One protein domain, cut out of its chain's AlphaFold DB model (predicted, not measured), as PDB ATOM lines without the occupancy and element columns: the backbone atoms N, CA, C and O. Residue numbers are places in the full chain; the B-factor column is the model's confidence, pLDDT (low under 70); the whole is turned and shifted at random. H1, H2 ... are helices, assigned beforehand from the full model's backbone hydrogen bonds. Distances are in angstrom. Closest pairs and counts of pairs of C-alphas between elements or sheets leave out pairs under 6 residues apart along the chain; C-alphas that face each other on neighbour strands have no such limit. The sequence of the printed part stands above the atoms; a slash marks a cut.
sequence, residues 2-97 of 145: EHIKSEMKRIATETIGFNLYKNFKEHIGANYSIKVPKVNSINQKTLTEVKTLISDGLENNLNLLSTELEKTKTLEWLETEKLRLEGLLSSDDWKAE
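AT A GLANCE: This is residues 2 to 97 of the 145 residues of an uncharacterized protein of Bacteroidetes bacterium (UniProt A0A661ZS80). A long, thin rod of helices goes out and folds back: H1 and H2 lead out, the unnamed stretch of residues 32 to 46 reaches the far end, and H3 and H4 lead back until H4 crosses H2. Residues 2 to 7 of H1 stick out at one end, and short H5 follows H4 near H1. The printed part has 96 residues with five named helices, H1 to H5, and no named strand; the class is all helix. It is extended, with a radius of gyration of the C-alphas of 21.6 A and spans of 74 by 24 by 16 A.

IN THESE COORDINATES: H1, residues 2 to 14, begins with C-alpha 2 at (-17.294, -3.330, 3.873) and is 18.4 A long. H2, residues 16 to 31, measures 22.0 A. H3, residues 47 to 68, is the longest at 31.7 A and begins with C-alpha 47 at (23.024, -39.667, -43.444). H4, residues 71 to 88, measures 25.6 A. H5, residues 94 to 97, measures 5.0 A and ends with C-alpha 97 at (-7.232, -16.633, -9.315).

HOW THE PARTS SIT: H1 and H2 meet only through their link. H2 touches H4, which takes part with residues 78 to 86 alone; the closest C-alphas, of Leu 20 and Lys 82, are 6.4 A apart. These two stand at a steep tilt of 55 degrees, opposite ways. H3 touches no helix and meets H4 only through their link; H2 and H3 are apart. H5 is close to but not clearly touching H4, the closest C-alphas being those of Leu 88 and Trp 94 at 5.0 A. In H1, H2, H3 and H4 every O i to N i+4 pair is within hydrogen-bond range; H5 is too short for such a pair.

THE WHOLE: The C-alphas farthest apart, of Glu 2 and Thr 46, are 73.7 A apart. The link from H2 to H3, with 15 residues, is long. The printed part has no cut, and no printed residue has a pLDDT under 70.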
ATOM      1  N   GLU A   2     -16.736  -3.428   5.236       82.12
ATOM      2  CA  GLU A   2     -17.294  -3.330   3.873       82.12
ATOM      3  C   GLU A   2     -16.507  -2.403   2.940       82.12
ATOM      4  O   GLU A   2     -16.272  -2.771   1.795       82.12
ATOM      5  N   HIS A   3     -16.003  -1.267   3.439       82.81
ATOM      6  CA  HIS A   3     -15.167  -0.363   2.639       82.81
ATOM      7  C   HIS A   3     -13.918  -1.062   2.076       82.81
ATOM      8  O   HIS A   3     -13.661  -0.992   0.881       82.81
ATOM      9  N   ILE A   4     -13.196  -1.828   2.902       87.62
ATOM     10  CA  ILE A   4     -12.013  -2.584   2.460       87.62
ATOM     11  C   ILE A   4     -12.381  -3.635   1.409       87.62
ATOM     12  O   ILE A   4     -11.684  -3.764   0.408       87.62
ATOM     13  N   LYS A   5     -13.497  -4.352   1.591       87.56
ATOM     14  CA  LYS A   5     -13.979  -5.326   0.598       87.56
ATOM     15  C   LYS A   5     -14.310  -4.655  -0.740       87.56
ATOM     16  O   LYS A   5     -13.944  -5.182  -1.787       87.56
ATOM     17  N   SER A   6     -14.957  -3.491  -0.695       91.00
ATOM     18  CA  SER A   6     -15.264  -2.679  -1.877       91.00
ATOM     19  C   SER A   6     -13.992  -2.235  -2.602       91.00
ATOM     20  O   SER A   6     -13.877  -2.413  -3.812       91.00
ATOM     21  N   GLU A   7     -13.001  -1.730  -1.865       93.00
ATOM     22  CA  GLU A   7     -11.722  -1.304  -2.439       93.00
ATOM     23  C   GLU A   7     -10.923  -2.469  -3.029       93.00
ATOM     24  O   GLU A   7     -10.375  -2.347  -4.121       93.00
ATOM     25  N   MET A   8     -10.905  -3.629  -2.366       92.88
ATOM     26  CA  MET A   8     -10.281  -4.834  -2.918       92.88
ATOM     27  C   MET A   8     -10.920  -5.236  -4.249       92.88
ATOM     28  O   MET A   8     -10.206  -5.589  -5.185       92.88
ATOM     29  N   LYS A   9     -12.253  -5.157  -4.349       92.88
ATOM     30  CA  LYS A   9     -12.969  -5.470  -5.586       92.88
ATOM     31  C   LYS A   9     -12.679  -4.448  -6.687       92.88
ATOM     32  O   LYS A   9     -12.405  -4.855  -7.811       92.88
ATOM     33  N   ARG A  10     -12.659  -3.146  -6.365       96.00
ATOM     34  CA  ARG A  10     -12.247  -2.077  -7.297       96.00
ATOM     35  C   ARG A  10     -10.845  -2.341  -7.848       96.00
ATOM     36  O   ARG A  10     -10.649  -2.345  -9.059       96.00
ATOM     37  N   ILE A  11      -9.889  -2.622  -6.964       96.12
ATOM     38  CA  ILE A  11      -8.500  -2.921  -7.326       96.12
ATOM     39  C   ILE A  11      -8.403  -4.193  -8.182       96.12
ATOM     40  O   ILE A  11      -7.637  -4.227  -9.146       96.12
ATOM     41  N   ALA A  12      -9.170  -5.239  -7.864       95.56
ATOM     42  CA  ALA A  12      -9.229  -6.450  -8.680       95.56
ATOM     43  C   ALA A  12      -9.681  -6.119 -10.113       95.56
ATOM     44  O   ALA A  12      -8.994  -6.471 -11.069       95.56
ATOM     45  N   THR A  13     -10.757  -5.345 -10.263       95.75
ATOM     46  CA  THR A  13     -11.243  -4.878 -11.570       95.75
ATOM     47  C   THR A  13     -10.187  -4.066 -12.327       95.75
ATOM     48  O   THR A  13      -9.923  -4.323 -13.498       95.75
ATOM     49  N   GLU A  14      -9.506  -3.133 -11.662       96.19
ATOM     50  CA  GLU A  14      -8.440  -2.327 -12.277       96.19
ATOM     51  C   GLU A  14      -7.209  -3.148 -12.688       96.19
ATOM     52  O   GLU A  14      -6.403  -2.707 -13.508       96.19
ATOM     53  N   THR A  15      -7.046  -4.348 -12.129       95.50
ATOM     54  CA  THR A  15      -5.895  -5.224 -12.381       95.50
ATOM     55  C   THR A  15      -6.206  -6.379 -13.334       95.50
ATOM     56  O   THR A  15      -5.336  -7.228 -13.544       95.50
ATOM     57  N   ILE A  16      -7.376  -6.396 -13.991       95.69
ATOM     58  CA  ILE A  16      -7.711  -7.387 -15.035       95.69
ATOM     59  C   ILE A  16      -6.607  -7.461 -16.092       95.69
ATOM     60  O   ILE A  16      -6.136  -8.549 -16.403       95.69
ATOM     61  N   GLY A  17      -6.133  -6.315 -16.594       95.56
ATOM     62  CA  GLY A  17      -5.096  -6.284 -17.631       95.56
ATOM     63  C   GLY A  17      -3.782  -6.943 -17.196       95.56
ATOM     64  O   GLY A  17      -3.133  -7.619 -17.991       95.56
ATOM     65  N   PHE A  18      -3.412  -6.813 -15.917       95.56
ATOM     66  CA  PHE A  18      -2.241  -7.503 -15.381       95.56
ATOM     67  C   PHE A  18      -2.461  -9.019 -15.329       95.56
ATOM     68  O   PHE A  18      -1.581  -9.777 -15.735       95.56
ATOM     69  N   ASN A  19      -3.619  -9.463 -14.833       95.94
ATOM     70  CA  ASN A  19      -3.937 -10.891 -14.751       95.94
ATOM     71  C   ASN A  19      -4.033 -11.517 -16.148       95.94
ATOM     72  O   ASN A  19      -3.468 -12.581 -16.364       95.94
ATOM     73  N   LEU A  20      -4.617 -10.813 -17.120       97.06
ATOM     74  CA  LEU A  20      -4.648 -11.237 -18.518       97.06
ATOM     75  C   LEU A  20      -3.233 -11.432 -19.080       97.06
ATOM     76  O   LEU A  20      -2.928 -12.478 -19.648       97.06
ATOM     77  N   TYR A  21      -2.340 -10.457 -18.875       96.06
ATOM     78  CA  TYR A  21      -0.940 -10.569 -19.293       96.06
ATOM     79  C   TYR A  21      -0.223 -11.744 -18.615       96.06
ATOM     80  O   TYR A  21       0.481 -12.509 -19.278       96.06
ATOM     81  N   LYS A  22      -0.398 -11.897 -17.298       95.31
ATOM     82  CA  LYS A  22       0.208 -12.986 -16.528       95.31
ATOM     83  C   LYS A  22      -0.260 -14.347 -17.049       95.31
ATOM     84  O   LYS A  22       0.580 -15.188 -17.366       95.31
ATOM     85  N   ASN A  23      -1.568 -14.538 -17.175       95.88
ATOM     86  CA  ASN A  23      -2.158 -15.803 -17.598       95.88
ATOM     87  C   ASN A  23      -1.764 -16.125 -19.041       95.88
ATOM     88  O   ASN A  23      -1.445 -17.269 -19.344       95.88
ATOM     89  N   PHE A  24      -1.682 -15.117 -19.915       95.75
ATOM     90  CA  PHE A  24      -1.159 -15.303 -21.267       95.75
ATOM     91  C   PHE A  24       0.308 -15.741 -21.259       95.75
ATOM     92  O   PHE A  24       0.673 -16.693 -21.943       95.75
ATOM     93  N   LYS A  25       1.163 -15.094 -20.458       94.88
ATOM     94  CA  LYS A  25       2.573 -15.487 -20.322       94.88
ATOM     95  C   LYS A  25       2.710 -16.945 -19.864       94.88
ATOM     96  O   LYS A  25       3.536 -17.674 -20.408       94.88
ATOM     97  N   GLU A  26       1.916 -17.361 -18.881       94.25
ATOM     98  CA  GLU A  26       1.895 -18.738 -18.372       94.25
ATOM     99  C   GLU A  26       1.359 -19.719 -19.419       94.25
ATOM    100  O   GLU A  26       1.981 -20.754 -19.654       94.25
ATOM    101  N   HIS A  27       0.278 -19.363 -20.118       93.69
ATOM    102  CA  HIS A  27      -0.259 -20.137 -21.233       93.69
ATOM    103  C   HIS A  27       0.802 -20.359 -22.312       93.69
ATOM    104  O   HIS A  27       1.009 -21.496 -22.738       93.69
ATOM    105  N   ILE A  28       1.518 -19.301 -22.706       92.19
ATOM    106  CA  ILE A  28       2.548 -19.410 -23.733       92.19
ATOM    107  C   ILE A  28       3.680 -20.330 -23.271       92.19
ATOM    108  O   ILE A  28       4.049 -21.263 -23.982       92.19
ATOM    109  N   GLY A  29       4.199 -20.092 -22.063       90.62
ATOM    110  CA  GLY A  29       5.312 -20.859 -21.508       90.62
ATOM    111  C   GLY A  29       4.990 -22.336 -21.264       90.62
ATOM    112  O   GLY A  29       5.883 -23.172 -21.373       90.62
ATOM    113  N   ALA A  30       3.734 -22.668 -20.956       89.50
ATOM    114  CA  ALA A  30       3.308 -24.042 -20.706       89.50
ATOM    115  C   ALA A  30       3.014 -24.831 -21.992       89.50
ATOM    116  O   ALA A  30       3.216 -26.045 -22.019       89.50
ATOM    117  N   ASN A  31       2.523 -24.167 -23.043       87.50
ATOM    118  CA  ASN A  31       1.971 -24.856 -24.212       87.50
ATOM    119  C   ASN A  31       2.885 -24.824 -25.438       87.50
ATOM    120  O   ASN A  31       2.844 -25.756 -26.243       87.50
ATOM    121  N   TYR A  32       3.747 -23.814 -25.572       87.69
ATOM    122  CA  TYR A  32       4.538 -23.636 -26.784       87.69
ATOM    123  C   TYR A  32       6.032 -23.803 -26.523       87.69
ATOM    124  O   TYR A  32       6.673 -23.039 -25.805       87.69
ATOM    125  N   SER A  33       6.605 -24.821 -27.158       85.62
ATOM    126  CA  SER A  33       8.045 -25.057 -27.231       85.62
ATOM    127  C   SER A  33       8.376 -25.765 -28.541       85.62
ATOM    128  O   SER A  33       7.588 -26.575 -29.039       85.62
ATOM    129  N   ILE A  34       9.545 -25.469 -29.117       84.25
ATOM    130  CA  ILE A  34      10.006 -26.184 -30.310       84.25
ATOM    131  C   ILE A  34      10.393 -27.598 -29.880       84.25
ATOM    132  O   ILE A  34      11.384 -27.809 -29.180       84.25
ATOM    133  N   LYS A  35       9.590 -28.574 -30.300       85.56
ATOM    134  CA  LYS A  35       9.855 -29.988 -30.035       85.56
ATOM    135  C   LYS A  35      10.985 -30.484 -30.933       85.56
ATOM    136  O   LYS A  35      11.113 -30.072 -32.086       85.56
ATOM    137  N   VAL A  36      11.785 -31.411 -30.416       89.12
ATOM    138  CA  VAL A  36      12.801 -32.100 -31.219       89.12
ATOM    139  C   VAL A  36      12.097 -33.015 -32.234       89.12
ATOM    140  O   VAL A  36      11.250 -33.819 -31.824       89.12
ATOM    141  N   PRO A  37      12.419 -32.925 -33.538       89.88
ATOM    142  CA  PRO A  37      11.885 -33.832 -34.549       89.88
ATOM    143  C   PRO A  37      12.187 -35.298 -34.229       89.88
ATOM    144  O   PRO A  37      13.320 -35.661 -33.913       89.88
ATOM    145  N   LYS A  38      11.178 -36.167 -34.334       89.56
ATOM    146  CA  LYS A  38      11.364 -37.609 -34.135       89.56
ATOM    147  C   LYS A  38      11.874 -38.257 -35.421       89.56
ATOM    148  O   LYS A  38      11.180 -38.249 -36.431       89.56
ATOM    149  N   VAL A  39      13.047 -38.888 -35.355       90.25
ATOM    150  CA  VAL A  39      13.595 -39.714 -36.443       90.25
ATOM    151  C   VAL A  39      13.510 -41.186 -36.042       90.25
ATOM    152  O   VAL A  39      14.324 -41.686 -35.268       90.25
ATOM    153  N   ASN A  40      12.503 -41.891 -36.558       90.12
ATOM    154  CA  ASN A  40      12.309 -43.314 -36.271       90.12
ATOM    155  C   ASN A  40      13.336 -44.178 -37.021       90.12
ATOM    156  O   ASN A  40      13.700 -43.868 -38.157       90.12
ATOM    157  N   SER A  41      13.758 -45.286 -36.401       91.25
ATOM    158  CA  SER A  41      14.676 -46.275 -36.991       91.25
ATOM    159  C   SER A  41      15.945 -45.659 -37.594       91.25
ATOM    160  O   SER A  41      16.348 -46.011 -38.701       91.25
ATOM    161  N   ILE A  42      16.581 -44.732 -36.871       90.06
ATOM    162  CA  ILE A  42      17.731 -43.949 -37.355       90.06
ATOM    163  C   ILE A  42      18.871 -44.816 -37.920       90.06
ATOM    164  O   ILE A  42      19.469 -44.460 -38.928       90.06
ATOM    165  N   ASN A  43      19.102 -45.999 -37.341       91.62
ATOM    166  CA  ASN A  43      20.150 -46.941 -37.756       91.62
ATOM    167  C   ASN A  43      19.889 -47.607 -39.121       91.62
ATOM    168  O   ASN A  43      20.776 -48.259 -39.660       91.62
ATOM    169  N   GLN A  44      18.676 -47.478 -39.664       95.31
ATOM    170  CA  GLN A  44      18.281 -48.010 -40.974       95.31
ATOM    171  C   GLN A  44      18.273 -46.922 -42.060       95.31
ATOM    172  O   GLN A  44      17.793 -47.170 -43.163       95.31
ATOM    173  N   LYS A  45      18.749 -45.710 -41.746       93.88
ATOM    174  CA  LYS A  45      18.710 -44.547 -42.635       93.88
ATOM    175  C   LYS A  45      20.112 -44.088 -43.002       93.88
ATOM    176  O   LYS A  45      21.033 -44.115 -42.188       93.88
ATOM    177  N   THR A  46      20.262 -43.622 -44.230       96.75
ATOM    178  CA  THR A  46      21.459 -42.923 -44.691       96.75
ATOM    179  C   THR A  46      21.579 -41.563 -44.008       96.75
ATOM    180  O   THR A  46      20.593 -40.970 -43.563       96.75
ATOM    181  N   LEU A  47      22.793 -41.009 -43.980       94.81
ATOM    182  CA  LEU A  47      23.024 -39.667 -43.444       94.81
ATOM    183  C   LEU A  47      22.158 -38.601 -44.140       94.81
ATOM    184  O   LEU A  47      21.699 -37.666 -43.488       94.81
ATOM    185  N   THR A  48      21.927 -38.736 -45.448       96.50
ATOM    186  CA  THR A  48      21.076 -37.817 -46.214       96.50
ATOM    187  C   THR A  48      19.626 -37.886 -45.744       96.50
ATOM    188  O   THR A  48      19.051 -36.852 -45.429       96.50
ATOM    189  N   GLU A  49      19.058 -39.087 -45.605       95.56
ATOM    190  CA  GLU A  49      17.680 -39.259 -45.121       95.56
ATOM    191  C   GLU A  49      17.500 -38.734 -43.696       95.56
ATOM    192  O   GLU A  49      16.488 -38.107 -43.391       95.56
ATOM    193  N   VAL A  50      18.487 -38.950 -42.819       95.62
ATOM    194  CA  VAL A  50      18.458 -38.405 -41.454       95.62
ATOM    195  C   VAL A  50      18.439 -36.876 -41.481       95.62
ATOM    196  O   VAL A  50      17.625 -36.272 -40.785       95.62
ATOM    197  N   LYS A  51      19.286 -36.242 -42.303       95.31
ATOM    198  CA  LYS A  51      19.312 -34.776 -42.449       95.31
ATOM    199  C   LYS A  51      17.979 -34.229 -42.956       95.31
ATOM    200  O   LYS A  51      17.481 -33.265 -42.380       95.31
ATOM    201  N   THR A  52      17.398 -34.853 -43.980       95.44
ATOM    202  CA  THR A  52      16.092 -34.459 -44.525       95.44
ATOM    203  C   THR A  52      14.999 -34.566 -43.466       95.44
ATOM    204  O   THR A  52      14.313 -33.588 -43.212       95.44
ATOM    205  N   LEU A  53      14.903 -35.686 -42.742       94.81
ATOM    206  CA  LEU A  53      13.875 -35.863 -41.707       94.81
ATOM    207  C   LEU A  53      13.996 -34.871 -40.546       94.81
ATOM    208  O   LEU A  53      12.982 -34.432 -40.004       94.81
ATOM    209  N   ILE A  54      15.223 -34.523 -40.149       95.06
ATOM    210  CA  ILE A  54      15.451 -33.485 -39.136       95.06
ATOM    211  C   ILE A  54      14.975 -32.128 -39.663       95.06
ATOM    212  O   ILE A  54      14.264 -31.426 -38.948       95.06
ATOM    213  N   SER A  55      15.355 -31.777 -40.897       95.12
ATOM    214  CA  SER A  55      14.977 -30.510 -41.532       95.12
ATOM    215  C   SER A  55      13.460 -30.384 -41.669       95.12
ATOM    216  O   SER A  55      12.877 -29.445 -41.131       95.12
ATOM    217  N   ASP A  56      12.814 -31.368 -42.293       95.06
ATOM    218  CA  ASP A  56      11.370 -31.379 -42.540       95.06
ATOM    219  C   ASP A  56      10.583 -31.379 -41.224       95.06
ATOM    220  O   ASP A  56       9.567 -30.703 -41.075       95.06
ATOM    221  N   GLY A  57      11.044 -32.134 -40.225       94.12
ATOM    222  CA  GLY A  57      10.394 -32.164 -38.920       94.12
ATOM    223  C   GLY A  57      10.516 -30.839 -38.162       94.12
ATOM    224  O   GLY A  57       9.573 -30.445 -37.477       94.12
ATOM    225  N   LEU A  58      11.644 -30.133 -38.295       94.94
ATOM    226  CA  LEU A  58      11.812 -28.804 -37.708       94.94
ATOM    227  C   LEU A  58      10.913 -27.778 -38.405       94.94
ATOM    228  O   LEU A  58      10.235 -27.014 -37.723       94.94
ATOM    229  N   GLU A  59      10.867 -27.795 -39.738       94.69
ATOM    230  CA  GLU A  59       9.983 -26.934 -40.530       94.69
ATOM    231  C   GLU A  59       8.509 -27.159 -40.167       94.69
ATOM    232  O   GLU A  59       7.788 -26.203 -39.888       94.69
ATOM    233  N   ASN A  60       8.073 -28.416 -40.053       93.12
ATOM    234  CA  ASN A  60       6.716 -28.744 -39.616       93.12
ATOM    235  C   ASN A  60       6.403 -28.197 -38.218       93.12
ATOM    236  O   ASN A  60       5.335 -27.625 -38.007       93.12
ATOM    237  N   ASN A  61       7.332 -28.325 -37.264       92.56
ATOM    238  CA  ASN A  61       7.146 -27.782 -35.918       92.56
ATOM    239  C   ASN A  61       7.058 -26.248 -35.924       92.56
ATOM    240  O   ASN A  61       6.247 -25.689 -35.188       92.56
ATOM    241  N   LEU A  62       7.857 -25.570 -36.754       91.88
ATOM    242  CA  LEU A  62       7.801 -24.115 -36.916       91.88
ATOM    243  C   LEU A  62       6.487 -23.664 -37.558       91.88
ATOM    244  O   LEU A  62       5.883 -22.706 -37.084       91.88
ATOM    245  N   ASN A  63       6.019 -24.370 -38.587       92.00
ATOM    246  CA  ASN A  63       4.761 -24.060 -39.263       92.00
ATOM    247  C   ASN A  63       3.563 -24.237 -38.322       92.00
ATOM    248  O   ASN A  63       2.726 -23.342 -38.232       92.00
ATOM    249  N   LEU A  64       3.515 -25.336 -37.560       90.38
ATOM    250  CA  LEU A  64       2.484 -25.556 -36.540       90.38
ATOM    251  C   LEU A  64       2.483 -24.438 -35.497       90.38
ATOM    252  O   LEU A  64       1.442 -23.834 -35.242       90.38
ATOM    253  N   LEU A  65       3.660 -24.119 -34.951       91.12
ATOM    254  CA  LEU A  65       3.811 -23.050 -33.970       91.12
ATOM    255  C   LEU A  65       3.367 -21.696 -34.538       91.12
ATOM    256  O   LEU A  65       2.668 -20.946 -33.864       91.12
ATOM    257  N   SER A  66       3.736 -21.396 -35.784       89.94
ATOM    258  CA  SER A  66       3.326 -20.171 -36.471       89.94
ATOM    259  C   SER A  66       1.808 -20.087 -36.596       89.94
ATOM    260  O   SER A  66       1.248 -19.037 -36.310       89.94
ATOM    261  N   THR A  67       1.145 -21.179 -36.986       89.25
ATOM    262  CA  THR A  67      -0.315 -21.243 -37.128       89.25
ATOM    263  C   THR A  67      -1.047 -21.182 -35.786       89.25
ATOM    264  O   THR A  67      -2.173 -20.691 -35.723       89.25
ATOM    265  N   GLU A  68      -0.470 -21.697 -34.702       87.50
ATOM    266  CA  GLU A  68      -1.050 -21.610 -33.352       87.50
ATOM    267  C   GLU A  68      -0.871 -20.218 -32.732       87.50
ATOM    268  O   GLU A  68      -1.789 -19.713 -32.090       87.50
ATOM    269  N   LEU A  69       0.265 -19.567 -32.997       89.06
ATOM    270  CA  LEU A  69       0.599 -18.224 -32.515       89.06
ATOM    271  C   LEU A  69       0.188 -17.103 -33.482       89.06
ATOM    272  O   LEU A  69       0.663 -15.969 -33.375       89.06
ATOM    273  N   GLU A  70      -0.710 -17.389 -34.423       94.00
ATOM    274  CA  GLU A  70      -1.273 -16.364 -35.293       94.00
ATOM    275  C   GLU A  70      -1.957 -15.268 -34.473       94.00
ATOM    276  O   GLU A  70      -2.603 -15.514 -33.448       94.00
ATOM    277  N   LYS A  71      -1.855 -14.026 -34.960       93.88
ATOM    278  CA  LYS A  71      -2.432 -12.858 -34.286       93.88
ATOM    279  C   LYS A  71      -3.921 -13.044 -33.992       93.88
ATOM    280  O   LYS A  71      -4.363 -12.683 -32.909       93.88
ATOM    281  N   THR A  72      -4.683 -13.605 -34.932       95.62
ATOM    282  CA  THR A  72      -6.126 -13.825 -34.771       95.62
ATOM    283  C   THR A  72      -6.418 -14.785 -33.621       95.62
ATOM    284  O   THR A  72      -7.150 -14.415 -32.710       95.62
ATOM    285  N   LYS A  73      -5.760 -15.951 -33.580       93.00
ATOM    286  CA  LYS A  73      -5.915 -16.922 -32.483       93.00
ATOM    287  C   LYS A  73      -5.446 -16.375 -31.141       93.00
ATOM    288  O   LYS A  73      -6.073 -16.610 -30.115       93.00
ATOM    289  N   THR A  74      -4.363 -15.599 -31.153       94.19
ATOM    290  CA  THR A  74      -3.869 -14.911 -29.957       94.19
ATOM    291  C   THR A  74      -4.923 -13.947 -29.410       94.19
ATOM    292  O   THR A  74      -5.183 -13.934 -28.211       94.19
ATOM    293  N   LEU A  75      -5.559 -13.156 -30.280       96.50
ATOM    294  CA  LEU A  75      -6.628 -12.237 -29.886       96.50
ATOM    295  C   LEU A  75      -7.883 -12.979 -29.408       96.50
ATOM    296  O   LEU A  75      -8.472 -12.568 -28.414       96.50
ATOM    297  N   GLU A  76      -8.264 -14.077 -30.060       95.94
ATOM    298  CA  GLU A  76      -9.382 -14.930 -29.631       95.94
ATOM    299  C   GLU A  76      -9.149 -15.520 -28.235       95.94
ATOM    300  O   GLU A  76     -10.044 -15.488 -27.385       95.94
ATOM    301  N   TRP A  77      -7.935 -16.009 -27.966       96.31
ATOM    302  CA  TRP A  77      -7.566 -16.510 -26.645       96.31
ATOM    303  C   TRP A  77      -7.620 -15.399 -25.593       96.31
ATOM    304  O   TRP A  77      -8.213 -15.586 -24.533       96.31
ATOM    305  N   LEU A  78      -7.051 -14.224 -25.896       97.38
ATOM    306  CA  LEU A  78      -7.049 -13.078 -24.982       97.38
ATOM    307  C   LEU A  78      -8.468 -12.603 -24.656       97.38
ATOM    308  O   LEU A  78      -8.746 -12.292 -23.501       97.38
ATOM    309  N   GLU A  79      -9.369 -12.569 -25.638       98.12
ATOM    310  CA  GLU A  79     -10.761 -12.182 -25.396       98.12
ATOM    311  C   GLU A  79     -11.498 -13.238 -24.565       98.12
ATOM    312  O   GLU A  79     -12.212 -12.894 -23.625       98.12
ATOM    313  N   THR A  80     -11.267 -14.525 -24.841       98.06
ATOM    314  CA  THR A  80     -11.834 -15.623 -24.044       98.06
ATOM    315  C   THR A  80     -11.391 -15.531 -22.585       98.06
ATOM    316  O   THR A  80     -12.214 -15.624 -21.672       98.06
ATOM    317  N   GLU A  81     -10.100 -15.301 -22.351       97.75
ATOM    318  CA  GLU A  81      -9.557 -15.196 -20.999       97.75
ATOM    319  C   GLU A  81     -10.023 -13.921 -20.289       97.75
ATOM    320  O   GLU A  81     -10.366 -13.964 -19.109       97.75
ATOM    321  N   LYS A  82     -10.111 -12.792 -20.999       97.38
ATOM    322  CA  LYS A  82     -10.692 -11.558 -20.457       97.38
ATOM    323  C   LYS A  82     -12.127 -11.792 -19.981       97.38
ATOM    324  O   LYS A  82     -12.436 -11.450 -18.843       97.38
ATOM    325  N   LEU A  83     -12.977 -12.406 -20.809       97.69
ATOM    326  CA  LEU A  83     -14.365 -12.710 -20.448       97.69
ATOM    327  C   LEU A  83     -14.442 -13.650 -19.236       97.69
ATOM    328  O   LEU A  83     -15.286 -13.454 -18.360       97.69
ATOM    329  N   ARG A  84     -13.538 -14.635 -19.134       97.69
ATOM    330  CA  ARG A  84     -13.428 -15.500 -17.948       97.69
ATOM    331  C   ARG A  84     -13.080 -14.692 -16.695       97.69
ATOM    332  O   ARG A  84     -13.751 -14.843 -15.677       97.69
ATOM    333  N   LEU A  85     -12.072 -13.818 -16.765       96.88
ATOM    334  CA  LEU A  85     -11.647 -12.957 -15.652       96.88
ATOM    335  C   LEU A  85     -12.753 -11.980 -15.220       96.88
ATOM    336  O   LEU A  85     -12.977 -11.796 -14.024       96.88
ATOM    337  N   GLU A  86     -13.474 -11.385 -16.172       95.94
ATOM    338  CA  GLU A  86     -14.654 -10.550 -15.908       95.94
ATOM    339  C   GLU A  86     -15.777 -11.367 -15.250       95.94
ATOM    340  O   GLU A  86     -16.396 -10.911 -14.286       95.94
ATOM    341  N   GLY A  87     -15.983 -12.610 -15.693       96.38
ATOM    342  CA  GLY A  87     -16.898 -13.562 -15.067       96.38
ATOM    343  C   GLY A  87     -16.547 -13.850 -13.604       96.38
ATOM    344  O   GLY A  87     -17.424 -13.775 -12.743       96.38
ATOM    345  N   LEU A  88     -15.270 -14.078 -13.282       96.00
ATOM    346  CA  LEU A  88     -14.803 -14.277 -11.898       96.00
ATOM    347  C   LEU A  88     -15.048 -13.052 -11.004       96.00
ATOM    348  O   LEU A  88     -15.205 -13.179  -9.790       96.00
ATOM    349  N   LEU A  89     -15.101 -11.851 -11.585       93.69
ATOM    350  CA  LEU A  89     -15.449 -10.636 -10.854       93.69
ATOM    351  C   LEU A  89     -16.950 -10.521 -10.556       93.69
ATOM    352  O   LEU A  89     -17.322  -9.707  -9.715       93.69
ATOM    353  N   SER A  90     -17.816 -11.345 -11.140       91.62
ATOM    354  CA  SER A  90     -19.217 -11.433 -10.702       91.62
ATOM    355  C   SER A  90     -19.399 -12.289  -9.439       91.62
ATOM    356  O   SER A  90     -20.380 -12.112  -8.720       91.62
ATOM    357  N   SER A  91     -18.428 -13.154  -9.123       90.81
ATOM    358  CA  SER A  91     -18.398 -13.990  -7.917       90.81
ATOM    359  C   SER A  91     -17.273 -13.562  -6.962       90.81
ATOM    360  O   SER A  91     -16.687 -12.483  -7.100       90.81
ATOM    361  N   ASP A  92     -16.994 -14.381  -5.945       90.06
ATOM    362  CA  ASP A  92     -15.841 -14.228  -5.048       90.06
ATOM    363  C   ASP A  92     -14.628 -15.076  -5.475       90.06
ATOM    364  O   ASP A  92     -13.570 -14.988  -4.849       90.06
ATOM    365  N   ASP A  93     -14.742 -15.825  -6.575       92.75
ATOM    366  CA  ASP A  93     -13.721 -16.778  -7.040       92.75
ATOM    367  C   ASP A  93     -12.449 -16.085  -7.544       92.75
ATOM    368  O   ASP A  93     -11.352 -16.640  -7.477       92.75
ATOM    369  N   TRP A  94     -12.557 -14.818  -7.959       93.50
ATOM    370  CA  TRP A  94     -11.402 -13.979  -8.302       93.50
ATOM    371  C   TRP A  94     -10.347 -13.925  -7.186       93.50
ATOM    372  O   TRP A  94      -9.175 -13.716  -7.483       93.50
ATOM    373  N   LYS A  95     -10.722 -14.127  -5.915       91.19
ATOM    374  CA  LYS A  95      -9.783 -14.119  -4.779       91.19
ATOM    375  C   LYS A  95      -8.730 -15.227  -4.872       91.19
ATOM    376  O   LYS A  95      -7.630 -15.036  -4.366       91.19
ATOM    377  N   ALA A  96      -9.067 -16.355  -5.498       89.31
ATOM    378  CA  ALA A  96      -8.155 -17.483  -5.683       89.31
ATOM    379  C   ALA A  96      -7.298 -17.345  -6.953       89.31
ATOM    380  O   ALA A  96      -6.169 -17.823  -7.001       89.31
ATOM    381  N   GLU A  97      -7.831 -16.680  -7.977       91.12
ATOM    382  CA  GLU A  97      -7.232 -16.633  -9.315       91.12
ATOM    383  C   GLU A  97      -6.374 -15.381  -9.543       91.12
ATOM    384  O   GLU A  97      -5.364 -15.417 -10.251       91.12
TER     385      GLU A  97